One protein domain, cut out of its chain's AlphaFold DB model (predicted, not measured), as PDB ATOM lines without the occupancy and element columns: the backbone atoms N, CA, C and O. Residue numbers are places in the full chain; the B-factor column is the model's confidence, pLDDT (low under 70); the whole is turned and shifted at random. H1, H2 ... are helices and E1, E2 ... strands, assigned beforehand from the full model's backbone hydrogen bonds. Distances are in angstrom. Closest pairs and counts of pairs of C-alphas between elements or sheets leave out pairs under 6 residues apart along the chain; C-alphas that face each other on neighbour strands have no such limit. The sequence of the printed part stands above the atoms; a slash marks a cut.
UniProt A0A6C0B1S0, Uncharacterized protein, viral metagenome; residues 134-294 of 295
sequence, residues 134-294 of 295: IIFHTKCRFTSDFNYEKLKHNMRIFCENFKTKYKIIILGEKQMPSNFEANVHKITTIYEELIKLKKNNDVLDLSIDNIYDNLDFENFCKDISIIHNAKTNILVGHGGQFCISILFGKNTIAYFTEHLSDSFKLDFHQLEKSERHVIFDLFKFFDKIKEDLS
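Overview. This is residues 134 to 294 of the 295 residues of an uncharacterized protein of viral metagenome (UniProt A0A6C0B1S0). A twisted sheet of six parallel strands makes the core, with helices over both faces in three layers: H4 and H5 over one, H3 and H8 over the other, where H1 packs on H3. H2 and H6 lie beyond the strands' C-terminal ends, and H7 sits beside E6. The printed part has 161 residues, with eight named helices and six named strands in the order E1 H1 E2 H2 H3 E3 H4 E4 H5 E5 H6 H7 E6 H8; the class is mixed. The sheet runs E3 E2 E1 E4 E5 E6. The whole is compact, with a radius of gyration of the C-alphas of 14.7 A, and spans 40 by 31 by 31 A.

Arrangement. E1, residues 134 to 141, bends by 55 degrees at residue 138. H1, residues 148 to 161, only grazes the sheet. E2, residues 167 to 171, is parallel to E1, with N 136 and O 169 within hydrogen-bond range at 2.9 A. H2, residues 180 to 184, is not on the sheet. H3, residues 191 to 199, has a height over the sheet of 8.6 A and touches H1 at a shallow tilt of 12 degrees, the same way; their closest C-alphas, Arg 156 and Glu 193, are 4.7 A apart. E3, residues 203 to 205, is an edge strand parallel to E2 (N 204 and O 168, 2.8 A). H4, residues 217 to 229, is on the opposite face from H3, at 11.4 A. E4, residues 233 to 237, is parallel to E1 (N 234 and O 135, 2.8 A). H5, residues 240 to 248, touches residues 224 to 228 of H4; the closest C-alphas, His 228 and Phe 248, are 5.0 A apart. E5, residues 252 to 255, is parallel to E4 (N 253 and O 233, 2.9 A). H6, residues 258 to 261, is only just not on the sheet, with 4 pairs of C-alphas within 10 A. H7, residues 268 to 272, stands at the sheet's level. E6, residues 276 to 279, is the other edge strand, parallel to E5 (N 277 and O 252, 2.8 A). H8, residues 282 to 293, is over E5 on the same face as H3. Every O i to N i+4 pair is within hydrogen-bond range in H2, H4, H5, H7 and H8; H1 has 9 of 10, H3 1 of 5 but 5 of 6 O i to N i+3 pairs, and H6 is too short for such a pair.

Along the chain. E1 begins at C-alpha 134 (96.182, 69.673, 140.175) and is 20.7 A long; H1 is 20.1 A, H4 18.6 A and H8 16.5 A, ending at C-alpha 293 (103.550, 65.578, 141.063).

Size, cuts and confidence. The C-alphas of Lys 165 and Phe 180 are the two farthest apart, 40.1 A. The printed part has no cut. The link from E3 to H4 is long. Residues 212 to 213 and 260 to 263 have pLDDT under 70.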
ATOM      1  N   ILE A 134      95.775  69.638 141.582       98.69
ATOM      2  CA  ILE A 134      96.182  69.673 140.175       98.69
ATOM      3  C   ILE A 134      94.956  69.490 139.287       98.69
ATOM      4  O   ILE A 134      93.972  68.878 139.704       98.69
ATOM      5  N   ILE A 135      95.015  69.997 138.060       98.75
ATOM      6  CA  ILE A 135      93.921  69.875 137.093       98.75
ATOM      7  C   ILE A 135      94.355  68.990 135.937       98.75
ATOM      8  O   ILE A 135      95.422  69.199 135.367       98.75
ATOM      9  N   PHE A 136      93.496  68.053 135.545       98.62
ATOM     10  CA  PHE A 136      93.539  67.433 134.227       98.62
ATOM     11  C   PHE A 136      92.406  67.985 133.362       98.62
ATOM     12  O   PHE A 136      91.226  67.847 133.697       98.62
ATOM     13  N   HIS A 137      92.770  68.579 132.226       98.25
ATOM     14  CA  HIS A 137      91.809  69.043 131.233       98.25
ATOM     15  C   HIS A 137      91.375  67.899 130.313       98.25
ATOM     16  O   HIS A 137      92.207  67.132 129.826       98.25
ATOM     17  N   THR A 138      90.075  67.792 130.035       97.06
ATOM     18  CA  THR A 138      89.524  66.667 129.258       97.06
ATOM     19  C   THR A 138      89.688  66.812 127.746       97.06
ATOM     20  O   THR A 138      89.731  65.801 127.044       97.06
ATOM     21  N   LYS A 139      89.734  68.041 127.222       94.69
ATOM     22  CA  LYS A 139      89.718  68.316 125.781       94.69
ATOM     23  C   LYS A 139      91.052  68.002 125.117       94.69
ATOM     24  O   LYS A 139      92.100  68.463 125.563       94.69
ATOM     25  N   CYS A 140      90.975  67.322 123.974       93.00
ATOM     26  CA  CYS A 140      92.100  67.042 123.095       93.00
ATOM     27  C   CYS A 140      91.845  67.562 121.686       93.00
ATOM     28  O   CYS A 140      90.869  67.193 121.031       93.00
ATOM     29  N   ARG A 141      92.770  68.388 121.197       90.06
ATOM     30  CA  ARG A 141      92.790  68.859 119.813       90.06
ATOM     31  C   ARG A 141      94.214  68.784 119.292       90.06
ATOM     32  O   ARG A 141      95.108  69.415 119.852       90.06
ATOM     33  N   PHE A 142      94.377  68.033 118.215       89.44
ATOM     34  CA  PHE A 142      95.579  67.979 117.398       89.44
ATOM     35  C   PHE A 142      95.195  68.163 115.922       89.44
ATOM     36  O   PHE A 142      94.171  68.771 115.603       89.44
ATOM     37  N   THR A 143      96.012  67.638 115.015       84.75
ATOM     38  CA  THR A 143      95.689  67.511 113.596       84.75
ATOM     39  C   THR A 143      94.688  66.373 113.357       84.75
ATOM     40  O   THR A 143      94.528  65.461 114.172       84.75
ATOM     41  N   SER A 144      93.977  66.418 112.229       80.19
ATOM     42  CA  SER A 144      92.916  65.454 111.902       80.19
ATOM     43  C   SER A 144      93.432  64.041 111.584       80.19
ATOM     44  O   SER A 144      92.649  63.093 111.517       80.19
ATOM     45  N   ASP A 145      94.732  63.874 111.389       85.19
ATOM     46  CA  ASP A 145      95.430  62.608 111.159       85.19
ATOM     47  C   ASP A 145      96.094  62.041 112.428       85.19
ATOM     48  O   ASP A 145      96.679  60.958 112.390       85.19
ATOM     49  N   PHE A 146      95.970  62.727 113.569       89.62
ATOM     50  CA  PHE A 146      96.543  62.273 114.830       89.62
ATOM     51  C   PHE A 146      95.921  60.949 115.315       89.62
ATOM     52  O   PHE A 146      94.704  60.747 115.279       89.62
ATOM     53  N   ASN A 147      96.760  60.040 115.825       92.62
ATOM     54  CA  ASN A 147      96.327  58.736 116.333       92.62
ATOM     55  C   ASN A 147      95.767  58.844 117.763       92.62
ATOM     56  O   ASN A 147      96.443  58.537 118.750       92.62
ATOM     57  N   TYR A 148      94.506  59.266 117.862       92.81
ATOM     58  CA  TYR A 148      93.794  59.400 119.135       92.81
ATOM     59  C   TYR A 148      93.611  58.070 119.877       92.81
ATOM     60  O   TYR A 148      93.653  58.069 121.103       92.81
ATOM     61  N   GLU A 149      93.481  56.941 119.178       94.81
ATOM     62  CA  GLU A 149      93.352  55.623 119.820       94.81
ATOM     63  C   GLU A 149      94.611  55.257 120.612       94.81
ATOM     64  O   GLU A 149      94.536  54.867 121.778       94.81
ATOM     65  N   LYS A 150      95.793  55.463 120.015       96.25
ATOM     66  CA  LYS A 150      97.074  55.243 120.700       96.25
ATOM     67  C   LYS A 150      97.246  56.194 121.885       96.25
ATOM     68  O   LYS A 150      97.719  55.765 122.938       96.25
ATOM     69  N   LEU A 151      96.857  57.464 121.736       96.00
ATOM     70  CA  LEU A 151      96.864  58.428 122.839       96.00
ATOM     71  C   LEU A 151      95.973  57.946 123.991       96.00
ATOM     72  O   LEU A 151      96.461  57.839 125.111       96.00
ATOM     73  N   LYS A 152      94.704  57.617 123.722       97.12
ATOM     74  CA  LYS A 152      93.743  57.161 124.738       97.12
ATOM     75  C   LYS A 152      94.203  55.884 125.430       97.12
ATOM     76  O   LYS A 152      94.140  55.792 126.652       97.12
ATOM     77  N   HIS A 153      94.745  54.929 124.677       98.06
ATOM     78  CA  HIS A 153      95.320  53.712 125.248       98.06
ATOM     79  C   HIS A 153      96.435  54.018 126.261       98.06
ATOM     80  O   HIS A 153      96.394  53.544 127.396       98.06
ATOM     81  N   ASN A 154      97.398  54.861 125.884       98.31
ATOM     82  CA  ASN A 154      98.513  55.228 126.756       98.31
ATOM     83  C   ASN A 154      98.072  56.096 127.946       98.31
ATOM     84  O   ASN A 154      98.536  55.882 129.064       98.31
ATOM     85  N   MET A 155      97.140  57.028 127.729       98.06
ATOM     86  CA  MET A 155      96.524  57.827 128.793       98.06
ATOM     87  C   MET A 155      95.821  56.943 129.819       98.06
ATOM     88  O   MET A 155      95.973  57.175 131.015       98.06
ATOM     89  N   ARG A 156      95.096  55.905 129.379       98.31
ATOM     90  CA  ARG A 156      94.446  54.940 130.274       98.31
ATOM     91  C   ARG A 156      95.459  54.240 131.170       98.31
ATOM     92  O   ARG A 156      95.295  54.246 132.385       98.31
ATOM     93  N   ILE A 157      96.521  53.689 130.574       98.19
ATOM     94  CA  ILE A 157      97.593  53.008 131.313       98.19
ATOM     95  C   ILE A 157      98.225  53.960 132.331       98.19
ATOM     96  O   ILE A 157      98.437  53.580 133.481       98.19
ATOM     97  N   PHE A 158      98.502  55.203 131.936       98.19
ATOM     98  CA  PHE A 158      99.025  56.213 132.848       98.19
ATOM     99  C   PHE A 158      98.056  56.484 134.013       98.19
ATOM    100  O   PHE A 158      98.442  56.350 135.173       98.19
ATOM    101  N   CYS A 159      96.789  56.795 133.722       98.25
ATOM    102  CA  CYS A 159      95.788  57.177 134.723       98.25
ATOM    103  C   CYS A 159      95.470  56.056 135.723       98.25
ATOM    104  O   CYS A 159      95.215  56.327 136.894       98.25
ATOM    105  N   GLU A 160      95.515  54.793 135.299       97.62
ATOM    106  CA  GLU A 160      95.277  53.638 136.177       97.62
ATOM    107  C   GLU A 160      96.400  53.386 137.195       97.62
ATOM    108  O   GLU A 160      96.173  52.677 138.181       97.62
ATOM    109  N   ASN A 161      97.589  53.950 136.961       96.62
ATOM    110  CA  ASN A 161      98.787  53.742 137.778       96.62
ATOM    111  C   ASN A 161      99.302  55.025 138.446       96.62
ATOM    112  O   ASN A 161     100.095  54.949 139.381       96.62
ATOM    113  N   PHE A 162      98.871  56.201 137.987       98.12
ATOM    114  CA  PHE A 162      99.303  57.473 138.548       98.12
ATOM    115  C   PHE A 162      98.745  57.678 139.961       98.12
ATOM    116  O   PHE A 162      97.555  57.461 140.220       98.12
ATOM    117  N   LYS A 163      99.618  58.121 140.867       98.00
ATOM    118  CA  LYS A 163      99.290  58.468 142.245       98.00
ATOM    119  C   LYS A 163      99.957  59.786 142.615       98.00
ATOM    120  O   LYS A 163     101.132  59.989 142.315       98.00
ATOM    121  N   THR A 164      99.225  60.646 143.304       97.75
ATOM    122  CA  THR A 164      99.718  61.926 143.809       97.75
ATOM    123  C   THR A 164      99.169  62.207 145.206       97.75
ATOM    124  O   THR A 164      98.189  61.603 145.642       97.75
ATOM    125  N   LYS A 165      99.828  63.122 145.923       97.00
ATOM    126  CA  LYS A 165      99.344  63.682 147.194       97.00
ATOM    127  C   LYS A 165      98.319  64.797 147.013       97.00
ATOM    128  O   LYS A 165      97.627  65.123 147.970       97.00
ATOM    129  N   TYR A 166      98.261  65.403 145.829       98.12
ATOM    130  CA  TYR A 166      97.354  66.509 145.547       98.12
ATOM    131  C   TYR A 166      95.952  65.987 145.234       98.12
ATOM    132  O   TYR A 166      95.799  64.920 144.636       98.12
ATOM    133  N   LYS A 167      94.922  66.768 145.568       98.38
ATOM    134  CA  LYS A 167      93.582  66.518 145.032       98.38
ATOM    135  C   LYS A 167      93.633  66.667 143.507       98.38
ATOM    136  O   LYS A 167      94.259  67.590 142.989       98.38
ATOM    137  N   ILE A 168      92.982  65.774 142.774       98.75
ATOM    138  CA  ILE A 168      92.871  65.882 141.318       98.75
ATOM    139  C   ILE A 168      91.523  66.500 140.971       98.75
ATOM    140  O   ILE A 168      90.484  66.006 141.400       98.75
ATOM    141  N   ILE A 169      91.524  67.537 140.142       98.69
ATOM    142  CA  ILE A 169      90.316  68.066 139.514       98.69
ATOM    143  C   ILE A 169      90.295  67.641 138.049       98.69
ATOM    144  O   ILE A 169      91.268  67.849 137.324       98.69
ATOM    145  N   ILE A 170      89.183  67.065 137.601       98.56
ATOM    146  CA  ILE A 170      88.916  66.859 136.172       98.56
ATOM    147  C   ILE A 170      88.042  68.016 135.691       98.56
ATOM    148  O   ILE A 170      86.961  68.228 136.243       98.56
ATOM    149  N   LEU A 171      88.509  68.761 134.685       97.25
ATOM    150  CA  LEU A 171      87.850  69.972 134.186       97.25
ATOM    151  C   LEU A 171      87.691  69.943 132.657       97.25
ATOM    152  O   LEU A 171      88.619  69.581 131.932       97.25
ATOM    153  N   GLY A 172      86.530  70.372 132.161       94.44
ATOM    154  CA  GLY A 172      86.204  70.423 130.731       94.44
ATOM    155  C   GLY A 172      84.996  69.561 130.375       94.44
ATOM    156  O   GLY A 172      84.150  69.273 131.214       94.44
ATOM    157  N   GLU A 173      84.889  69.161 129.116       93.19
ATOM    158  CA  GLU A 173      83.745  68.428 128.587       93.19
ATOM    159  C   GLU A 173      83.938  66.906 128.679       93.19
ATOM    160  O   GLU A 173      85.034  66.391 128.436       93.19
ATOM    161  N   LYS A 174      82.866  66.164 128.974       94.88
ATOM    162  CA  LYS A 174      82.848  64.693 128.918       94.88
ATOM    163  C   LYS A 174      82.806  64.197 127.479       94.88
ATOM    164  O   LYS A 174      83.489  63.234 127.127       94.88
ATOM    165  N   GLN A 175      82.060  64.898 126.627       91.50
ATOM    166  CA  GLN A 175      81.889  64.585 125.212       91.50
ATOM    167  C   GLN A 175      82.050  65.837 124.344       91.50
ATOM    168  O   GLN A 175      81.688  66.945 124.737       91.50
ATOM    169  N   MET A 176      82.584  65.654 123.136       88.06
ATOM    170  CA  MET A 176      82.613  66.723 122.137       88.06
ATOM    171  C   MET A 176      81.312  66.721 121.330       88.06
ATOM    172  O   MET A 176      80.855  65.651 120.923       88.06
ATOM    173  N   PRO A 177      80.715  67.894 121.063       80.38
ATOM    174  CA  PRO A 177      79.546  67.989 120.196       80.38
ATOM    175  C   PRO A 177      79.913  67.668 118.743       80.38
ATOM    176  O   PRO A 177      81.039  67.898 118.302       80.38
ATOM    177  N   SER A 178      78.929  67.221 117.963       80.31
ATOM    178  CA  SER A 178      79.077  67.073 116.512       80.31
ATOM    179  C   SER A 178      78.804  68.408 115.817       80.31
ATOM    180  O   SER A 178      77.714  68.648 115.301       80.31
ATOM    181  N   ASN A 179      79.787  69.309 115.837       77.69
ATOM    182  CA  ASN A 179      79.747  70.565 115.083       77.69
ATOM    183  C   ASN A 179      80.848  70.606 114.012       77.69
ATOM    184  O   ASN A 179      81.713  69.731 113.954       77.69
ATOM    185  N   PHE A 180      80.801  71.611 113.132       78.62
ATOM    186  CA  PHE A 180      81.751  71.720 112.021       78.62
ATOM    187  C   PHE A 180      83.205  71.739 112.511       78.62
ATOM    188  O   PHE A 180      84.022  70.972 112.010       78.62
ATOM    189  N   GLU A 181      83.520  72.557 113.520       78.75
ATOM    190  CA  GLU A 181      84.879  72.668 114.064       78.75
ATOM    191  C   GLU A 181      85.365  71.333 114.649       78.75
ATOM    192  O   GLU A 181      86.453  70.862 114.306       78.75
ATOM    193  N   ALA A 182      84.552  70.705 115.499       82.88
ATOM    194  CA  ALA A 182      84.868  69.441 116.146       82.88
ATOM    195  C   ALA A 182      85.073  68.319 115.124       82.88
ATOM    196  O   ALA A 182      86.028  67.554 115.247       82.88
ATOM    197  N   ASN A 183      84.248  68.270 114.077       83.69
ATOM    198  CA  ASN A 183      84.341  67.257 113.028       83.69
ATOM    199  C   ASN A 183      85.556  67.476 112.116       83.69
ATOM    200  O   ASN A 183      86.287  66.528 111.826       83.69
ATOM    201  N   VAL A 184      85.816  68.718 111.695       81.31
ATOM    202  CA  VAL A 184      86.945  69.055 110.808       81.31
ATOM    203  C   VAL A 184      88.284  68.848 111.509       81.31
ATOM    204  O   VAL A 184      89.202  68.261 110.935       81.31
ATOM    205  N   HIS A 185      88.402  69.289 112.761       80.31
ATOM    206  CA  HIS A 185      89.634  69.147 113.538       80.31
ATOM    207  C   HIS A 185      89.716  67.826 114.315       80.31
ATOM    208  O   HIS A 185      90.703  67.596 115.010       80.31
ATOM    209  N   LYS A 186      88.694  66.961 114.205       85.88
ATOM    210  CA  LYS A 186      88.542  65.716 114.975       85.88
ATOM    211  C   LYS A 186      88.827  65.914 116.467       85.88
ATOM    212  O   LYS A 186      89.578  65.154 117.077       85.88
ATOM    213  N   ILE A 187      88.256  66.975 117.035       88.81
ATOM    214  CA  ILE A 187      88.386  67.293 118.459       88.81
ATOM    215  C   ILE A 187      87.717  66.171 119.256       88.81
ATOM    216  O   ILE A 187      86.611  65.741 118.931       88.81
ATOM    217  N   THR A 188      88.374  65.699 120.312       92.88
ATOM    218  CA  THR A 188      87.847  64.639 121.181       92.88
ATOM    219  C   THR A 188      88.101  64.952 122.655       92.88
ATOM    220  O   THR A 188      88.672  65.990 122.993       92.88
ATOM    221  N   THR A 189      87.667  64.054 123.534       95.31
ATOM    222  CA  THR A 189      87.960  64.082 124.970       95.31
ATOM    223  C   THR A 189      88.764  62.852 125.382       95.31
ATOM    224  O   THR A 189      88.683  61.799 124.741       95.31
ATOM    225  N   ILE A 190      89.516  62.988 126.471       97.19
ATOM    226  CA  ILE A 190      90.144  61.892 127.231       97.19
ATOM    227  C   ILE A 190      89.454  61.681 128.588       97.19
ATOM    228  O   ILE A 190      90.040  61.124 129.510       97.19
ATOM    229  N   TYR A 191      88.216  62.157 128.748       98.06
ATOM    230  CA  TYR A 191      87.480  62.084 130.015       98.06
ATOM    231  C   TYR A 191      87.373  60.642 130.553       98.06
ATOM    232  O   TYR A 191      87.659  60.399 131.725       98.06
ATOM    233  N   GLU A 192      87.058  59.676 129.686       98.12
ATOM    234  CA  GLU A 192      86.944  58.253 130.050       98.12
ATOM    235  C   GLU A 192      88.270  57.635 130.519       98.12
ATOM    236  O   GLU A 192      88.293  56.682 131.304       98.12
ATOM    237  N   GLU A 193      89.393  58.175 130.053       98.44
ATOM    238  CA  GLU A 193      90.718  57.816 130.540       98.44
ATOM    239  C   GLU A 193      91.002  58.487 131.891       98.44
ATOM    240  O   GLU A 193      91.427  57.814 132.831       98.44
ATOM    241  N   LEU A 194      90.713  59.785 132.017       98.56
ATOM    242  CA  LEU A 194      90.970  60.571 133.227       98.56
ATOM    243  C   LEU A 194      90.159  60.082 134.430       98.56
ATOM    244  O   LEU A 194      90.675  60.059 135.546       98.56
ATOM    245  N   ILE A 195      88.924  59.614 134.231       98.31
ATOM    246  CA  ILE A 195      88.085  59.129 135.336       98.31
ATOM    247  C   ILE A 195      88.702  57.919 136.058       98.31
ATOM    248  O   ILE A 195      88.377  57.656 137.217       98.31
ATOM    249  N   LYS A 196      89.641  57.202 135.417       98.38
ATOM    250  CA  LYS A 196      90.383  56.086 136.028       98.38
ATOM    251  C   LYS A 196      91.320  56.528 137.152       98.38
ATOM    252  O   LYS A 196      91.626  55.710 138.018       98.38
ATOM    253  N   LEU A 197      91.684  57.813 137.217       98.38
ATOM    254  CA  LEU A 197      92.473  58.393 138.310       98.38
ATOM    255  C   LEU A 197      91.811  58.200 139.685       98.38
ATOM    256  O   LEU A 197      92.523  58.078 140.684       98.38
ATOM    257  N   LYS A 198      90.470  58.078 139.733       98.06
ATOM    258  CA  LYS A 198      89.678  57.796 140.951       98.06
ATOM    259  C   LYS A 198      90.089  56.508 141.660       98.06
ATOM    260  O   LYS A 198      89.802  56.342 142.839       98.06
ATOM    261  N   LYS A 199      90.748  55.586 140.953       96.12
ATOM    262  CA  LYS A 199      91.207  54.318 141.524       96.12
ATOM    263  C   LYS A 199      92.245  54.520 142.634       96.12
ATOM    264  O   LYS A 199      92.243  53.753 143.590       96.12
ATOM    265  N   ASN A 200      93.116  55.526 142.502       96.12
ATOM    266  CA  ASN A 200      94.284  55.693 143.379       96.12
ATOM    267  C   ASN A 200      94.386  57.076 144.042       96.12
ATOM    268  O   ASN A 200      95.309  57.288 144.828       96.12
ATOM    269  N   ASN A 201      93.493  58.013 143.713       98.31
ATOM    270  CA  ASN A 201      93.593  59.421 144.099       98.31
ATOM    271  C   ASN A 201      92.248  59.961 144.595       98.31
ATOM    272  O   ASN A 201      91.195  59.449 144.212       98.31
ATOM    273  N   ASP A 202      92.289  61.038 145.383       97.81
ATOM    274  CA  ASP A 202      91.111  61.872 145.629       97.81
ATOM    275  C   ASP A 202      90.831  62.725 144.385       97.81
ATOM    276  O   ASP A 202      91.665  63.541 143.983       97.81
ATOM    277  N   VAL A 203      89.679  62.505 143.750       98.44
ATOM    278  CA  VAL A 203      89.304  63.161 142.493       98.44
ATOM    279  C   VAL A 203      87.975  63.889 142.650       98.44
ATOM    280  O   VAL A 203      86.934  63.262 142.867       98.44
ATOM    281  N   LEU A 204      88.001  65.197 142.417       98.06
ATOM    282  CA  LEU A 204      86.822  66.026 142.215       98.06
ATOM    283  C   LEU A 204      86.547  66.163 140.712       98.06
ATOM    284  O   LEU A 204      87.357  66.690 139.954       98.06
ATOM    285  N   ASP A 205      85.395  65.677 140.271       98.06
ATOM    286  CA  ASP A 205      84.985  65.745 138.871       98.06
ATOM    287  C   ASP A 205      84.085  66.964 138.649       98.06
ATOM    288  O   ASP A 205      82.937  66.973 139.093       98.06
ATOM    289  N   LEU A 206      84.630  67.992 137.996       96.56
ATOM    290  CA  LEU A 206      83.919  69.215 137.612       96.56
ATOM    291  C   LEU A 206      83.623  69.243 136.107       96.56
ATOM    292  O   LEU A 206      83.349  70.304 135.548       96.56
ATOM    293  N   SER A 207      83.704  68.094 135.430       95.25
ATOM    294  CA  SER A 207      83.419  68.034 134.003       95.25
ATOM    295  C   SER A 207      81.934  68.253 133.705       95.25
ATOM    296  O   SER A 207      81.038  67.768 134.405       95.25
ATOM    297  N   ILE A 208      81.671  68.965 132.615       92.75
ATOM    298  CA  ILE A 208      80.332  69.218 132.080       92.75
ATOM    299  C   ILE A 208      80.073  68.323 130.872       92.75
ATOM    300  O   ILE A 208      81.004  67.810 130.258       92.75
ATOM    301  N   ASP A 209      78.814  68.130 130.493       89.44
ATOM    302  CA  ASP A 209      78.508  67.225 129.382       89.44
ATOM    303  C   ASP A 209      79.013  67.793 128.045       89.44
ATOM    304  O   ASP A 209      79.756  67.110 127.341       89.44
ATOM    305  N   ASN A 210      78.692  69.049 127.719       81.00
ATOM    306  CA  ASN A 210      79.276  69.785 126.596       81.00
ATOM    307  C   ASN A 210      79.250  71.310 126.863       81.00
ATOM    308  O   ASN A 210      78.411  71.788 127.621       81.00
ATOM    309  N   ILE A 211      80.179  72.074 126.269       76.19
ATOM    310  CA  ILE A 211      80.257  73.542 126.452       76.19
ATOM    311  C   ILE A 211      79.552  74.335 125.340       76.19
ATOM    312  O   ILE A 211      79.154  75.479 125.532       76.19
ATOM    313  N   TYR A 212      79.428  73.752 124.146       67.19
ATOM    314  CA  TYR A 212      79.102  74.506 122.930       67.19
ATOM    315  C   TYR A 212      77.626  74.911 122.815       67.19
ATOM    316  O   TYR A 212      77.326  75.814 122.038       67.19
ATOM    317  N   ASP A 213      76.732  74.282 123.583       64.00
ATOM    318  CA  ASP A 213      75.288  74.535 123.507       64.00
ATOM    319  C   ASP A 213      74.788  75.523 124.575       64.00
ATOM    320  O   ASP A 213      73.655  75.992 124.492       64.00
ATOM    321  N   ASN A 214      75.609  75.854 125.579       76.69
ATOM    322  CA  ASN A 214      75.209  76.734 126.678       76.69
ATOM    323  C   ASN A 214      76.428  77.360 127.375       76.69
ATOM    324  O   ASN A 214      76.821  76.940 128.466       76.69
ATOM    325  N   LEU A 215      77.046  78.366 126.748       88.00
ATOM    326  CA  LEU A 215      78.130  79.104 127.389       88.00
ATOM    327  C   LEU A 215      77.589  79.904 128.576       88.00
ATOM    328  O   LEU A 215      76.721  80.771 128.425       88.00
ATOM    329  N   ASP A 216      78.169  79.646 129.743       92.75
ATOM    330  CA  ASP A 216      77.875  80.332 130.994       92.75
ATOM    331  C   ASP A 216      79.089  81.168 131.411       92.75
ATOM    332  O   ASP A 216      80.161  80.646 131.721       92.75
ATOM    333  N   PHE A 217      78.916  82.490 131.393       95.38
ATOM    334  CA  PHE A 217      79.984  83.437 131.708       95.38
ATOM    335  C   PHE A 217      80.425  83.390 133.174       95.38
ATOM    336  O   PHE A 217      81.612  83.551 133.460       95.38
ATOM    337  N   GLU A 218      79.499  83.140 134.098       94.81
ATOM    338  CA  GLU A 218      79.821  83.079 135.523       94.81
ATOM    339  C   GLU A 218      80.592  81.801 135.839       94.81
ATOM    340  O   GLU A 218      81.595  81.840 136.552       94.81
ATOM    341  N   ASN A 219      80.184  80.669 135.258       93.88
ATOM    342  CA  ASN A 219      80.943  79.426 135.406       93.88
ATOM    343  C   ASN A 219      82.307  79.506 134.718       93.88
ATOM    344  O   ASN A 219      83.289  79.072 135.304       93.88
ATOM    345  N   PHE A 220      82.412  80.163 133.561       95.56
ATOM    346  CA  PHE A 220      83.711  80.442 132.949       95.56
ATOM    347  C   PHE A 220      84.640  81.256 133.868       95.56
ATOM    348  O   PHE A 220      85.826  80.948 133.976       95.56
ATOM    349  N   CYS A 221      84.121  82.272 134.564       96.94
ATOM    350  CA  CYS A 221      84.919  83.033 135.531       96.94
ATOM    351  C   CYS A 221      85.361  82.166 136.723       96.94
ATOM    352  O   CYS A 221      86.500  82.287 137.174       96.94
ATOM    353  N   LYS A 222      84.499  81.261 137.204       95.88
ATOM    354  CA  LYS A 222      84.869  80.286 138.246       95.88
ATOM    355  C   LYS A 222      85.955  79.329 137.762       95.88
ATOM    356  O   LYS A 222      86.912  79.100 138.497       95.88
ATOM    357  N   ASP A 223      85.848  78.827 136.534       96.50
ATOM    358  CA  ASP A 223      86.853  77.946 135.932       96.50
ATOM    359  C   ASP A 223      88.213  78.645 135.838       96.50
ATOM    360  O   ASP A 223      89.230  78.035 136.165       96.50
ATOM    361  N   ILE A 224      88.247  79.936 135.478       97.88
ATOM    362  CA  ILE A 224      89.481  80.737 135.509       97.88
ATOM    363  C   ILE A 224      90.085  80.764 136.918       97.88
ATOM    364  O   ILE A 224      91.287  80.545 137.056       97.88
ATOM    365  N   SER A 225      89.280  80.989 137.961       97.88
ATOM    366  CA  SER A 225      89.785  80.979 139.339       97.88
ATOM    367  C   SER A 225      90.357  79.612 139.737       97.88
ATOM    368  O   SER A 225      91.423  79.539 140.357       97.88
ATOM    369  N   ILE A 226      89.695  78.522 139.342       98.25
ATOM    370  CA  ILE A 226      90.160  77.152 139.600       98.25
ATOM    371  C   ILE A 226      91.493  76.897 138.873       98.25
ATOM    372  O   ILE A 226      92.462  76.451 139.482       98.25
ATOM    373  N   ILE A 227      91.588  77.257 137.589       98.31
ATOM    374  CA  ILE A 227      92.812  77.129 136.775       98.31
ATOM    375  C   ILE A 227      93.970  77.942 137.357       98.31
ATOM    376  O   ILE A 227      95.108  77.465 137.415       98.31
ATOM    377  N   HIS A 228      93.687  79.165 137.804       98.00
ATOM    378  CA  HIS A 228      94.682  80.047 138.399       98.00
ATOM    379  C   HIS A 228      95.231  79.495 139.713       98.00
ATOM    380  O   HIS A 228      96.430  79.568 139.984       98.00
ATOM    381  N   ASN A 229      94.359  78.939 140.553       98.00
ATOM    382  CA  ASN A 229      94.746  78.484 141.881       98.00
ATOM    383  C   ASN A 229      95.347  77.078 141.911       98.00
ATOM    384  O   ASN A 229      96.022  76.754 142.891       98.00
ATOM    385  N   ALA A 230      95.185  76.297 140.842       98.38
ATOM    386  CA  ALA A 230      95.808  74.991 140.693       98.38
ATOM    387  C   ALA A 230      97.331  75.041 140.867       98.38
ATOM    388  O   ALA A 230      98.015  75.953 140.390       98.38
ATOM    389  N   LYS A 231      97.874  73.993 141.491       97.62
ATOM    390  CA  LYS A 231      99.315  73.751 141.559       97.62
ATOM    391  C   LYS A 231      99.894  73.573 140.159       97.62
ATOM    392  O   LYS A 231     100.913  74.183 139.860       97.62
ATOM    393  N   THR A 232      99.217  72.784 139.321       98.44
ATOM    394  CA  THR A 232      99.603  72.507 137.931       98.44
ATOM    395  C   THR A 232      98.367  72.215 137.083       98.44
ATOM    396  O   THR A 232      97.495  71.445 137.494       98.44
ATOM    397  N   ASN A 233      98.328  72.790 135.880       98.56
ATOM    398  CA  ASN A 233      97.342  72.500 134.841       98.56
ATOM    399  C   ASN A 233      97.934  71.510 133.831       98.56
ATOM    400  O   ASN A 233      98.943  71.800 133.189       98.56
ATOM    401  N   ILE A 234      97.322  70.337 133.687       98.62
ATOM    402  CA  ILE A 234      97.790  69.255 132.817       98.62
ATOM    403  C   ILE A 234      96.845  69.140 131.631       98.62
ATOM    404  O   ILE A 234      95.641  68.920 131.792       98.62
ATOM    405  N   LEU A 235      97.390  69.286 130.428       96.75
ATOM    406  CA  LEU A 235      96.587  69.368 129.216       96.75
ATOM    407  C   LEU A 235      97.209  68.621 128.039       96.75
ATOM    408  O   LEU A 235      98.422  68.445 127.933       96.75
ATOM    409  N   VAL A 236      96.335  68.169 127.146       95.56
ATOM    410  CA  VAL A 236      96.665  67.312 126.009       95.56
ATOM    411  C   VAL A 236      96.131  67.979 124.745       95.56
ATOM    412  O   VAL A 236      94.925  68.061 124.537       95.56
ATOM    413  N   GLY A 237      97.025  68.462 123.890       91.44
ATOM    414  CA  GLY A 237      96.696  69.210 122.680       91.44
ATOM    415  C   GLY A 237      96.508  70.711 122.910       91.44
ATOM    416  O   GLY A 237      96.744  71.239 123.995       91.44
ATOM    417  N   HIS A 238      96.078  71.410 121.858       87.44
ATOM    418  CA  HIS A 238      95.958  72.873 121.841       87.44
ATOM    419  C   HIS A 238      94.493  73.353 121.872       87.44
ATOM    420  O   HIS A 238      93.549  72.560 121.889       87.44
ATOM    421  N   GLY A 239      94.274  74.671 121.880       87.25
ATOM    422  CA  GLY A 239      92.944  75.290 121.826       87.25
ATOM    423  C   GLY A 239      92.642  76.181 123.028       87.25
ATOM    424  O   GLY A 239      93.554  76.646 123.704       87.25
ATOM    425  N   GLY A 240      91.355  76.423 123.295       88.44
ATOM    426  CA  GLY A 240      90.920  77.354 124.345       88.44
ATOM    427  C   GLY A 240      91.458  77.006 125.734       88.44
ATOM    428  O   GLY A 240      91.964  77.887 126.420       88.44
ATOM    429  N   GLN A 241      91.443  75.726 126.111       91.25
ATOM    430  CA  GLN A 241      91.967  75.249 127.393       91.25
ATOM    431  C   GLN A 241      93.474  75.500 127.542       91.25
ATOM    432  O   GLN A 241      93.931  75.865 128.623       91.25
ATOM    433  N   PHE A 242      94.238  75.389 126.449       93.62
ATOM    434  CA  PHE A 242      95.655  75.748 126.443       93.62
ATOM    435  C   PHE A 242      95.841  77.255 126.625       93.62
ATOM    436  O   PHE A 242      96.585  77.656 127.513       93.62
ATOM    437  N   CYS A 243      95.126  78.083 125.850       94.00
ATOM    438  CA  CYS A 243      95.202  79.544 125.963       94.00
ATOM    439  C   CYS A 243      94.889  80.027 127.382       94.00
ATOM    440  O   CYS A 243      95.597  80.871 127.919       94.00
ATOM    441  N   ILE A 244      93.839  79.486 127.998       96.31
ATOM    442  CA  ILE A 244      93.438  79.857 129.357       96.31
ATOM    443  C   ILE A 244      94.513  79.414 130.360       96.31
ATOM    444  O   ILE A 244      94.918  80.214 131.198       96.31
ATOM    445  N   SER A 245      95.039  78.190 130.233       96.31
ATOM    446  CA  SER A 245      96.071  77.672 131.145       96.31
ATOM    447  C   SER A 245      97.376  78.467 131.072       96.31
ATOM    448  O   SER A 245      97.949  78.784 132.109       96.31
ATOM    449  N   ILE A 246      97.833  78.861 129.877       94.75
ATOM    450  CA  ILE A 246      99.057  79.672 129.759       94.75
ATOM    451  C   ILE A 246      98.859  81.107 130.257       94.75
ATOM    452  O   ILE A 246      99.820  81.719 130.714       94.75
ATOM    453  N   LEU A 247      97.651  81.662 130.180       95.81
ATOM    454  CA  LEU A 247      97.391  83.023 130.644       95.81
ATOM    455  C   LEU A 247      97.213  83.073 132.163       95.81
ATOM    456  O   LEU A 247      97.882  83.860 132.822       95.81
ATOM    457  N   PHE A 248      96.385  82.190 132.718       97.19
ATOM    458  CA  PHE A 248      95.970  82.268 134.121       97.19
ATOM    459  C   PHE A 248      96.652  81.250 135.035       97.19
ATOM    460  O   PHE A 248      96.740  81.485 136.237       97.19
ATOM    461  N   GLY A 249      97.127  80.123 134.502       96.50
ATOM    462  CA  GLY A 249      97.722  79.055 135.298       96.50
ATOM    463  C   GLY A 249      99.084  79.436 135.881       96.50
ATOM    464  O   GLY A 249      99.920  80.041 135.207       96.50
ATOM    465  N   LYS A 250      99.328  79.023 137.131       93.56
ATOM    466  CA  LYS A 250     100.637  79.165 137.796       93.56
ATOM    467  C   LYS A 250     101.703  78.294 137.133       93.56
ATOM    468  O   LYS A 250     102.771  78.787 136.796       93.56
ATOM    469  N   ASN A 251     101.365  77.025 136.912       96.62
ATOM    470  CA  ASN A 251     102.187  76.045 136.213       96.62
ATOM    471  C   ASN A 251     101.313  75.286 135.205       96.62
ATOM    472  O   ASN A 251     100.118  75.056 135.439       96.62
ATOM    473  N   THR A 252     101.894  74.937 134.061       97.25
ATOM    474  CA  THR A 252     101.240  74.173 132.999       97.25
ATOM    475  C   THR A 252     102.172  73.091 132.467       97.25
ATOM    476  O   THR A 252     103.309  73.382 132.108       97.25
ATOM    477  N   ILE A 253     101.662  71.868 132.323       97.88
ATOM    478  CA  ILE A 253     102.319  70.783 131.589       97.88
ATOM    479  C   ILE A 253     101.414  70.405 130.416       97.88
ATOM    480  O   ILE A 253     100.306  69.895 130.597       97.88
ATOM    481  N   ALA A 254     101.884  70.669 129.203       96.38
ATOM    482  CA  ALA A 254     101.122  70.524 127.974       96.38
ATOM    483  C   ALA A 254     101.767  69.503 127.033       96.38
ATOM    484  O   ALA A 254     102.922  69.671 126.654       96.38
ATOM    485  N   TYR A 255     101.022  68.485 126.596       95.62
ATOM    486  CA  TYR A 255     101.466  67.594 125.517       95.62
ATOM    487  C   TYR A 255     100.992  68.091 124.150       95.62
ATOM    488  O   TYR A 255      99.789  68.225 123.922       95.62
ATOM    489  N   PHE A 256     101.927  68.356 123.240       90.38
ATOM    490  CA  PHE A 256     101.696  68.863 121.883       90.38
ATOM    491  C   PHE A 256     102.294  67.906 120.843       90.38
ATOM    492  O   PHE A 256     103.096  67.037 121.167       90.38
ATOM    493  N   THR A 257     101.935  68.079 119.572       84.62
ATOM    494  CA  THR A 257     102.706  67.505 118.456       84.62
ATOM    495  C   THR A 257     103.534  68.599 117.795       84.62
ATOM    496  O   THR A 257     103.117  69.757 117.762       84.62
ATOM    497  N   GLU A 258     104.706  68.251 117.258       77.62
ATOM    498  CA  GLU A 258     105.616  69.223 116.628       77.62
ATOM    499  C   GLU A 258     104.925  70.019 115.512       77.62
ATOM    500  O   GLU A 258     105.088  71.231 115.428       77.62
ATOM    501  N   HIS A 259     104.050  69.373 114.735       73.62
ATOM    502  CA  HIS A 259     103.262  70.006 113.669       73.62
ATOM    503  C   HIS A 259     102.377  71.176 114.129       73.62
ATOM    504  O   HIS A 259     101.967  71.995 113.313       73.62
ATOM    505  N   LEU A 260     102.055  71.261 115.420       69.44
ATOM    506  CA  LEU A 260     101.214  72.323 115.967       69.44
ATOM    507  C   LEU A 260     102.017  73.525 116.456       69.44
ATOM    508  O   LEU A 260     101.428  74.589 116.662       69.44
ATOM    509  N   SER A 261     103.335  73.383 116.622       68.94
ATOM    510  CA  SER A 261     104.200  74.468 117.094       68.94
ATOM    511  C   SER A 261     104.150  75.686 116.169       68.94
ATOM    512  O   SER A 261     104.010  76.809 116.643       68.94
ATOM    513  N   ASP A 262     104.112  75.471 114.854       66.06
ATOM    514  CA  ASP A 262     104.049  76.552 113.862       66.06
ATOM    515  C   ASP A 262     102.730  77.338 113.899       66.06
ATOM    516  O   ASP A 262     102.674  78.510 113.511       66.06
ATOM    517  N   SER A 263     101.651  76.707 114.375       65.75
ATOM    518  CA  SER A 263     100.322  77.325 114.441       65.75
ATOM    519  C   SER A 263     100.166  78.278 115.629       65.75
ATOM    520  O   SER A 263      99.371  79.217 115.574       65.75
ATOM    521  N   PHE A 264     100.955  78.072 116.685       73.19
ATOM    522  CA  PHE A 264     100.981  78.896 117.885       73.19
ATOM    523  C   PHE A 264     102.363  79.530 118.002       73.19
ATOM    524  O   PHE A 264     103.265  78.957 118.601       73.19
ATOM    525  N   LYS A 265     102.519  80.733 117.431       83.06
ATOM    526  CA  LYS A 265     103.773  81.513 117.396       83.06
ATOM    527  C   LYS A 265     104.185  82.043 118.788       83.06
ATOM    528  O   LYS A 265     104.457  83.232 118.929       83.06
ATOM    529  N   LEU A 266     104.173  81.194 119.814       84.50
ATOM    530  CA  LEU A 266     104.653  81.444 121.171       84.50
ATOM    531  C   LEU A 266     106.140  81.092 121.272       84.50
ATOM    532  O   LEU A 266     106.633  80.207 120.578       84.50
ATOM    533  N   ASP A 267     106.848  81.770 122.169       87.25
ATOM    534  CA  ASP A 267     108.213  81.401 122.535       87.25
ATOM    535  C   ASP A 267     108.160  80.365 123.670       87.25
ATOM    536  O   ASP A 267     107.921  80.710 124.830       87.25
ATOM    537  N   PHE A 268     108.345  79.082 123.339       86.94
ATOM    538  CA  PHE A 268     108.300  78.002 124.332       86.94
ATOM    539  C   PHE A 268     109.406  78.113 125.382       86.94
ATOM    540  O   PHE A 268     109.167  77.791 126.540       86.94
ATOM    541  N   HIS A 269     110.576  78.648 125.031       86.00
ATOM    542  CA  HIS A 269     111.641  78.863 126.005       86.00
ATOM    543  C   HIS A 269     111.261  79.965 127.005       86.00
ATOM    544  O   HIS A 269     111.560  79.871 128.197       86.00
ATOM    545  N   GLN A 270     110.557  81.007 126.555       85.56
ATOM    546  CA  GLN A 270     110.021  82.025 127.460       85.56
ATOM    547  C   GLN A 270     108.896  81.479 128.357       85.56
ATOM    548  O   GLN A 270     108.810  81.860 129.528       85.56
ATOM    549  N   LEU A 271     108.062  80.575 127.836       88.25
ATOM    550  CA  LEU A 271     107.031  79.887 128.616       88.25
ATOM    551  C   LEU A 271     107.642  79.003 129.711       88.25
ATOM    552  O   LEU A 271     107.217  79.086 130.864       88.25
ATOM    553  N   GLU A 272     108.690  78.242 129.395       89.19
ATOM    554  CA  GLU A 272     109.368  77.362 130.354       89.19
ATOM    555  C   GLU A 272     109.972  78.126 131.538       89.19
ATOM    556  O   GLU A 272     109.870  77.669 132.675       89.19
ATOM    557  N   LYS A 273     110.513  79.334 131.313       87.12
ATOM    558  CA  LYS A 273     110.979  80.219 132.405       87.12
ATOM    559  C   LYS A 273     109.877  80.609 133.391       87.12
ATOM    560  O   LYS A 273     110.180  81.070 134.485       87.12
ATOM    561  N   SER A 274     108.621  80.465 132.982       86.12
ATOM    562  CA  SER A 274     107.435  80.782 133.772       86.12
ATOM    563  C   SER A 274     106.664  79.510 134.152       86.12
ATOM    564  O   SER A 274     105.441  79.556 134.247       86.12
ATOM    565  N   GLU A 275     107.353  78.372 134.299       91.81
ATOM    566  CA  GLU A 275     106.779  77.060 134.658       91.81
ATOM    567  C   GLU A 275     105.653  76.581 133.721       91.81
ATOM    568  O   GLU A 275     104.709  75.900 134.126       91.81
ATOM    569  N   ARG A 276     105.718  76.949 132.437       93.88
ATOM    570  CA  ARG A 276     104.781  76.488 131.404       93.88
ATOM    571  C   ARG A 276     105.537  75.616 130.411       93.88
ATOM    572  O   ARG A 276     106.194  76.113 129.502       93.88
ATOM    573  N   HIS A 277     105.442  74.310 130.602       94.50
ATOM    574  CA  HIS A 277     106.162  73.305 129.834       94.50
ATOM    575  C   HIS A 277     105.310  72.790 128.674       94.50
ATOM    576  O   HIS A 277     104.198  72.301 128.879       94.50
ATOM    577  N   VAL A 278     105.852  72.855 127.456       93.56
ATOM    578  CA  VAL A 278     105.256  72.249 126.256       93.56
ATOM    579  C   VAL A 278     106.136  71.085 125.819       93.56
ATOM    580  O   VAL A 278     107.313  71.260 125.522       93.56
ATOM    581  N   ILE A 279     105.569  69.883 125.801       94.38
ATOM    582  CA  ILE A 279     106.292  68.630 125.600       94.38
ATOM    583  C   ILE A 279     105.763  67.944 124.346       94.38
ATOM    584  O   ILE A 279     104.559  67.753 124.196       94.38
ATOM    585  N   PHE A 280     106.671  67.538 123.459       93.62
ATOM    586  CA  PHE A 280     106.325  66.943 122.161       93.62
ATOM    587  C   PHE A 280     106.379  65.410 122.133       93.62
ATOM    588  O   PHE A 280     105.947  64.787 121.167       93.62
ATOM    589  N   ASP A 281     106.886  64.791 123.203       95.00
ATOM    590  CA  ASP A 281     106.929  63.340 123.374       95.00
ATOM    591  C   ASP A 281     105.976  62.911 124.496       95.00
ATOM    592  O   ASP A 281     106.062  63.397 125.624       95.00
ATOM    593  N   LEU A 282     105.063  61.989 124.185       96.00
ATOM    594  CA  LEU A 282     104.019  61.563 125.116       96.00
ATOM    595  C   LEU A 282     104.582  60.905 126.387       96.00
ATOM    596  O   LEU A 282     104.014  61.064 127.465       96.00
ATOM    597  N   PHE A 283     105.688  60.168 126.283       97.12
ATOM    598  CA  PHE A 283     106.280  59.502 127.439       97.12
ATOM    599  C   PHE A 283     107.059  60.490 128.299       97.12
ATOM    600  O   PHE A 283     106.876  60.486 129.513       97.12
ATOM    601  N   LYS A 284     107.797  61.426 127.689       97.44
ATOM    602  CA  LYS A 284     108.396  62.553 128.426       97.44
ATOM    603  C   LYS A 284     107.339  63.407 129.119       97.44
ATOM    604  O   LYS A 284     107.586  63.915 130.207       97.44
ATOM    605  N   PHE A 285     106.158  63.549 128.519       97.88
ATOM    606  CA  PHE A 285     105.029  64.228 129.148       97.88
ATOM    607  C   PHE A 285     104.571  63.498 130.414       97.88
ATOM    608  O   PHE A 285     104.437  64.122 131.465       97.88
ATOM    609  N   PHE A 286     104.405  62.175 130.355       98.06
ATOM    610  CA  PHE A 286     104.092  61.380 131.545       98.06
ATOM    611  C   PHE A 286     105.193  61.419 132.600       98.06
ATOM    612  O   PHE A 286     104.885  61.473 133.790       98.06
ATOM    613  N   ASP A 287     106.453  61.384 132.180       97.75
ATOM    614  CA  ASP A 287     107.590  61.432 133.091       97.75
ATOM    615  C   ASP A 287     107.659  62.783 133.800       97.75
ATOM    616  O   ASP A 287     107.799  62.799 135.018       97.75
ATOM    617  N   LYS A 288     107.420  63.894 133.092       97.44
ATOM    618  CA  LYS A 288     107.349  65.228 133.702       97.44
ATOM    619  C   LYS A 288     106.214  65.343 134.721       97.44
ATOM    620  O   LYS A 288     106.418  65.875 135.806       97.44
ATOM    621  N   ILE A 289     105.032  64.795 134.418       97.94
ATOM    622  CA  ILE A 289     103.921  64.757 135.385       97.94
ATOM    623  C   ILE A 289     104.323  63.972 136.640       97.94
ATOM    624  O   ILE A 289     104.016  64.393 137.752       97.94
ATOM    625  N   LYS A 290     105.004  62.830 136.491       97.31
ATOM    626  CA  LYS A 290     105.465  62.047 137.645       97.31
ATOM    627  C   LYS A 290     106.542  62.790 138.425       97.31
ATOM    628  O   LYS A 290     106.431  62.861 139.640       97.31
ATOM    629  N   GLU A 291     107.545  63.340 137.756       95.94
ATOM    630  CA  GLU A 291     108.640  64.081 138.387       95.94
ATOM    631  C   GLU A 291     108.112  65.213 139.276       95.94
ATOM    632  O   GLU A 291     108.524  65.337 140.427       95.94
ATOM    633  N   ASP A 292     107.145  65.977 138.771       94.56
ATOM    634  CA  ASP A 292     106.654  67.164 139.468       94.56
ATOM    635  C   ASP A 292     105.596  66.843 140.534       94.56
ATOM    636  O   ASP A 292     105.444  67.590 141.507       94.56
ATOM    637  N   LEU A 293     104.817  65.768 140.346       95.31
ATOM    638  CA  LEU A 293     103.550  65.578 141.063       95.31
ATOM    639  C   LEU A 293     103.380  64.212 141.732       95.31
ATOM    640  O   LEU A 293     102.414  64.048 142.486       95.31
ATOM    641  N   SER A 294     104.250  63.232 141.475       84.19
ATOM    642  CA  SER A 294     104.155  61.928 142.147       84.19
ATOM    643  C   SER A 294     104.655  61.983 143.597       84.19
ATOM    644  O   SER A 294     105.328  62.928 144.008       84.19
TER     645      SER A 294